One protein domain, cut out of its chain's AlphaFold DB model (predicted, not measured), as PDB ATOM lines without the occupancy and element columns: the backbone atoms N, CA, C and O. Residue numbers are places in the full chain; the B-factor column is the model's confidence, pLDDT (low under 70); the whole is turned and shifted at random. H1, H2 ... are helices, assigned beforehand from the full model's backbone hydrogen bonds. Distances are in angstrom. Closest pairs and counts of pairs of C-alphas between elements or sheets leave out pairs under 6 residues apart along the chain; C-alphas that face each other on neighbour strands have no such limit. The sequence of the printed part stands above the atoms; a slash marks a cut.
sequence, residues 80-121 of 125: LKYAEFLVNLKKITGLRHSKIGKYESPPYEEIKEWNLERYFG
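This is residues 80 to 121 of the 125 residues of an uncharacterized protein of candidate division WOR-3 bacterium (UniProt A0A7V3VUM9). The model is an open, hollow U with little contact between its parts: the helix H1 makes one arm, a bare loop of residues 94 to 107 makes the base, and the two short helices H2 and H3, one after the other, make the second arm. Nothing fills the space between the arms, and no helix touches another. The printed part has 42 residues with three named helices, in the order H1, H2, H3, and no named strand; the class is all helix. The whole is extended, with a radius of gyration of the C-alphas of 14.5 A, and only just flat, spanning 35 by 25 by 14 A.

Find C-alpha 80 at (53.025, 17.309, 36.598); from there H1, residues 80 to 93, runs 20.0 A to C-alpha 93 at (43.029, 14.576, 19.468). After the loop, H2 holds residues 108 to 113 and is 8.8 A long. H3 holds residues 116 to 120, is 5.9 A long, and ends at C-alpha 120 at (35.710, 23.938, 49.393).

Begin at H1, which is apart from H2, with no C-alpha of the one within 8 A of the other. H1 is also apart from H3. Go on to Trp 114 and Asn 115, the tight link of 2 residues through which alone H2 and H3 meet. In H1, H2 and H3, every O i to N i+4 pair is within hydrogen-bond range.

The two C-alphas farthest apart are those of Thr 93 and Arg 118, at 36.2 A. The link from H1 to H2, 14 residues, is long. Look at residues 98 to 121, which include H2 and H3: they stand free. The printed part has no cut, its mean pLDDT is 93.6, and no printed residue is under 70.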
ATOM      1  N   LEU A  80      53.458  16.004  37.105       97.44
ATOM      2  CA  LEU A  80      53.025  17.309  36.598       97.44
ATOM      3  C   LEU A  80      53.262  17.424  35.088       97.44
ATOM      4  O   LEU A  80      52.348  17.770  34.339       97.44
ATOM      5  N   LYS A  81      54.465  17.074  34.622       98.19
ATOM      6  CA  LYS A  81      54.789  17.087  33.188       98.19
ATOM      7  C   LYS A  81      53.975  16.073  32.392       98.19
ATOM      8  O   LYS A  81      53.551  16.365  31.275       98.19
ATOM      9  N   TYR A  82      53.678  14.917  32.978       97.88
ATOM     10  CA  TYR A  82      52.782  13.946  32.362       97.88
ATOM     11  C   TYR A  82      51.346  14.481  32.240       97.88
ATOM     12  O   TYR A  82      50.709  14.310  31.202       97.88
ATOM     13  N   ALA A  83      50.843  15.196  33.249       97.88
ATOM     14  CA  ALA A  83      49.532  15.838  33.186       97.88
ATOM     15  C   ALA A  83      49.468  16.919  32.093       97.88
ATOM     16  O   ALA A  83      48.510  16.945  31.320       97.88
ATOM     17  N   GLU A  84      50.497  17.768  31.974       98.38
ATOM     18  CA  GLU A  84      50.614  18.745  30.880       98.38
ATOM     19  C   GLU A  84      50.560  18.057  29.506       98.38
ATOM     20  O   GLU A  84      49.800  18.468  28.625       98.38
ATOM     21  N   PHE A  85      51.321  16.969  29.338       98.12
ATOM     22  CA  PHE A  85      51.314  16.150  28.128       98.12
ATOM     23  C   PHE A  85      49.912  15.614  27.802       98.12
ATOM     24  O   PHE A  85      49.434  15.792  26.681       98.12
ATOM     25  N   LEU A  86      49.211  15.032  28.780       98.00
ATOM     26  CA  LEU A  86      47.855  14.511  28.589       98.00
ATOM     27  C   LEU A  86      46.842  15.611  28.234       98.00
ATOM     28  O   LEU A  86      45.963  15.396  27.397       98.00
ATOM     29  N   VAL A  87      46.959  16.800  28.833       97.88
ATOM     30  CA  VAL A  87      46.110  17.953  28.492       97.88
ATOM     31  C   VAL A  87      46.356  18.401  27.055       97.88
ATOM     32  O   VAL A  87      45.400  18.684  26.332       97.88
ATOM     33  N   ASN A  88      47.615  18.445  26.620       98.12
ATOM     34  CA  ASN A  88      47.951  18.796  25.245       98.12
ATOM     35  C   ASN A  88      47.420  17.757  24.258       98.12
ATOM     36  O   ASN A  88      46.774  18.144  23.286       98.12
ATOM     37  N   LEU A  89      47.575  16.460  24.551       98.00
ATOM     38  CA  LEU A  89      46.970  15.387  23.759       98.00
ATOM     39  C   LEU A  89      45.454  15.560  23.633       98.00
ATOM     40  O   LEU A  89      44.924  15.514  22.526       98.00
ATOM     41  N   LYS A  90      44.755  15.843  24.738       98.00
ATOM     42  CA  LYS A  90      43.313  16.110  24.713       98.00
ATOM     43  C   LYS A  90      42.952  17.261  23.774       98.00
ATOM     44  O   LYS A  90      41.960  17.159  23.060       98.00
ATOM     45  N   LYS A  91      43.721  18.355  23.779       98.19
ATOM     46  CA  LYS A  91      43.446  19.530  22.932       98.19
ATOM     47  C   LYS A  91      43.553  19.215  21.441       98.19
ATOM     48  O   LYS A  91      42.779  19.770  20.671       98.19
ATOM     49  N   ILE A  92      44.484  18.346  21.048       98.19
ATOM     50  CA  ILE A  92      44.744  18.046  19.632       98.19
ATOM     51  C   ILE A  92      43.939  16.851  19.102       98.19
ATOM     52  O   ILE A  92      43.534  16.870  17.947       98.19
ATOM     53  N   THR A  93      43.691  15.820  19.918       98.25
ATOM     54  CA  THR A  93      43.029  14.576  19.468       98.25
ATOM     55  C   THR A  93      41.678  14.318  20.128       98.25
ATOM     56  O   THR A  93      40.965  13.403  19.728       98.25
ATOM     57  N   GLY A  94      41.322  15.065  21.176       97.38
ATOM     58  CA  GLY A  94      40.153  14.772  22.008       97.38
ATOM     59  C   GLY A  94      40.354  13.620  23.002       97.38
ATOM     60  O   GLY A  94      39.408  13.274  23.716       97.38
ATOM     61  N   LEU A  95      41.561  13.039  23.093       97.44
ATOM     62  CA  LEU A  95      41.852  11.926  24.001       97.44
ATOM     63  C   LEU A  95      41.564  12.300  25.464       97.44
ATOM     64  O   LEU A  95      42.037  13.311  25.983       97.44
ATOM     65  N   ARG A  96      40.785  11.462  26.150       95.44
ATOM     66  CA  ARG A  96      40.385  11.640  27.552       95.44
ATOM     67  C   ARG A  96      40.195  10.285  28.230       95.44
ATOM     68  O   ARG A  96      40.062   9.270  27.551       95.44
ATOM     69  N   HIS A  97      40.125  10.276  29.560       94.88
ATOM     70  CA  HIS A  97      39.730   9.084  30.311       94.88
ATOM     71  C   HIS A  97      38.366   8.577  29.823       94.88
ATOM     72  O   HIS A  97      37.417   9.358  29.713       94.88
ATOM     73  N   SER A  98      38.280   7.278  29.530       95.75
ATOM     74  CA  SER A  98      37.014   6.636  29.174       95.75
ATOM     75  C   SER A  98      36.037   6.718  30.346       95.75
ATOM     76  O   SER A  98      36.445   6.563  31.491       95.75
ATOM     77  N   LYS A  99      34.757   6.967  30.072       95.38
ATOM     78  CA  LYS A  99      33.708   7.125  31.093       95.38
ATOM     79  C   LYS A  99      32.650   6.020  31.069       95.38
ATOM     80  O   LYS A  99      31.672   6.128  31.783       95.38
ATOM     81  N   ILE A 100      32.853   4.959  30.287       96.38
ATOM     82  CA  ILE A 100      31.847   3.902  30.054       96.38
ATOM     83  C   ILE A 100      31.832   2.780  31.111       96.38
ATOM     84  O   ILE A 100      31.147   1.782  30.925       96.38
ATOM     85  N   GLY A 101      32.671   2.851  32.146       95.44
ATOM     86  CA  GLY A 101      32.883   1.730  33.065       95.44
ATOM     87  C   GLY A 101      33.729   2.127  34.269       95.44
ATOM     88  O   GLY A 101      33.387   3.055  34.978       95.44
ATOM     89  N   LYS A 102      34.888   1.492  34.490       92.44
ATOM     90  CA  LYS A 102      35.700   1.678  35.720       92.44
ATOM     91  C   LYS A 102      36.096   3.120  36.083       92.44
ATOM     92  O   LYS A 102      36.469   3.362  37.224       92.44
ATOM     93  N   TYR A 103      36.081   4.042  35.126       94.62
ATOM     94  CA  TYR A 103      36.385   5.461  35.340       94.62
ATOM     95  C   TYR A 103      35.164   6.369  35.123       94.62
ATOM     96  O   TYR A 103      35.336   7.582  34.974       94.62
ATOM     97  N   GLU A 104      33.956   5.800  35.061       95.94
ATOM     98  CA  GLU A 104      32.683   6.524  35.059       95.94
ATOM     99  C   GLU A 104      32.660   7.575  36.177       95.94
ATOM    100  O   GLU A 104      33.332   7.451  37.203       95.94
ATOM    101  N   SER A 105      31.981   8.688  35.922       92.38
ATOM    102  CA  SER A 105      31.810   9.704  36.958       92.38
ATOM    103  C   SER A 105      30.856   9.169  38.032       92.38
ATOM    104  O   SER A 105      29.849   8.576  37.657       92.38
ATOM    105  N   PRO A 106      31.126   9.389  39.330       91.81
ATOM    106  CA  PRO A 106      30.178   9.014  40.373       91.81
ATOM    107  C   PRO A 106      28.795   9.644  40.130       91.81
ATOM    108  O   PRO A 106      28.735  10.744  39.557       91.81
ATOM    109  N   PRO A 107      27.700   8.989  40.559       91.56
ATOM    110  CA  PRO A 107      26.366   9.576  40.534       91.56
ATOM    111  C   PRO A 107      26.341  10.933  41.235       91.56
ATOM    112  O   PRO A 107      27.043  11.167  42.220       91.56
ATOM    113  N   TYR A 108      25.519  11.847  40.730       88.38
ATOM    114  CA  TYR A 108      25.471  13.207  41.260       88.38
ATOM    115  C   TYR A 108      24.943  13.250  42.700       88.38
ATOM    116  O   TYR A 108      25.390  14.066  43.505       88.38
ATOM    117  N   GLU A 109      24.027  12.346  43.034       91.44
ATOM    118  CA  GLU A 109      23.481  12.157  44.372       91.44
ATOM    119  C   GLU A 109      24.586  11.803  45.378       91.44
ATOM    120  O   GLU A 109      24.675  12.439  46.424       91.44
ATOM    121  N   GLU A 110      25.493  10.887  45.019       92.06
ATOM    122  CA  GLU A 110      26.643  10.507  45.855       92.06
ATOM    123  C   GLU A 110      27.592  11.697  46.072       92.06
ATOM    124  O   GLU A 110      28.027  11.966  47.190       92.06
ATOM    125  N   ILE A 111      27.869  12.470  45.015       90.06
ATOM    126  CA  ILE A 111      28.730  13.662  45.104       90.06
ATOM    127  C   ILE A 111      28.124  14.712  46.048       90.06
ATOM    128  O   ILE A 111      28.854  15.341  46.819       90.06
ATOM    129  N   LYS A 112      26.799  14.908  46.009       87.88
ATOM    130  CA  LYS A 112      26.088  15.839  46.901       87.88
ATOM    131  C   LYS A 112      26.184  15.435  48.369       87.88
ATOM    132  O   LYS A 112      26.322  16.306  49.227       87.88
ATOM    133  N   GLU A 113      26.128  14.142  48.671       93.25
ATOM    134  CA  GLU A 113      26.225  13.638  50.047       93.25
ATOM    135  C   GLU A 113      27.574  13.962  50.703       93.25
ATOM    136  O   GLU A 113      27.642  14.165  51.916       93.25
ATOM    137  N   TRP A 114      28.642  14.106  49.912       91.12
ATOM    138  CA  TRP A 114      29.955  14.526  50.412       91.12
ATOM    139  C   TRP A 114      29.985  15.988  50.881       91.12
ATOM    140  O   TRP A 114      30.929  16.390  51.566       91.12
ATOM    141  N   ASN A 115      28.968  16.787  50.523       89.31
ATOM    142  CA  ASN A 115      28.798  18.185  50.930       89.31
ATOM    143  C   ASN A 115      30.049  19.043  50.652       89.31
ATOM    144  O   ASN A 115      30.438  19.903  51.449       89.31
ATOM    145  N   LEU A 116      30.731  18.770  49.532       86.56
ATOM    146  CA  LEU A 116      32.006  19.404  49.187       86.56
ATOM    147  C   LEU A 116      31.866  20.913  48.958       86.56
ATOM    148  O   LEU A 116      32.839  21.644  49.151       86.56
ATOM    149  N   GLU A 117      30.678  21.404  48.588       84.94
ATOM    150  CA  GLU A 117      30.424  22.841  48.433       84.94
ATOM    151  C   GLU A 117      30.668  23.592  49.741       84.94
ATOM    152  O   GLU A 117      31.246  24.679  49.732       84.94
ATOM    153  N   ARG A 118      30.285  22.992  50.874       85.00
ATOM    154  CA  ARG A 118      30.477  23.580  52.202       85.00
ATOM    155  C   ARG A 118      31.953  23.697  52.574       85.00
ATOM    156  O   ARG A 118      32.343  24.685  53.188       85.00
ATOM    157  N   TYR A 119      32.758  22.690  52.239       82.88
ATOM    158  CA  TYR A 119      34.162  22.623  52.652       82.88
ATOM    159  C   TYR A 119      35.102  23.393  51.721       82.88
ATOM    160  O   TYR A 119      36.075  23.980  52.186       82.88
ATOM    161  N   PHE A 120      34.810  23.402  50.418       85.56
ATOM    162  CA  PHE A 120      35.710  23.938  49.393       85.56
ATOM    163  C   PHE A 120      35.133  25.136  48.625       85.56
ATOM    164  O   PHE A 120      35.777  25.633  47.704       85.56
ATOM    165  N   GLY A 121      33.926  25.606  48.966       82.00
ATOM    166  CA  GLY A 121      33.287  26.747  48.299       82.00
ATOM    167  C   GLY A 121      32.958  26.493  46.824       82.00
ATOM    168  O   GLY A 121      32.875  27.435  46.032       82.00
TER     169      GLY A 121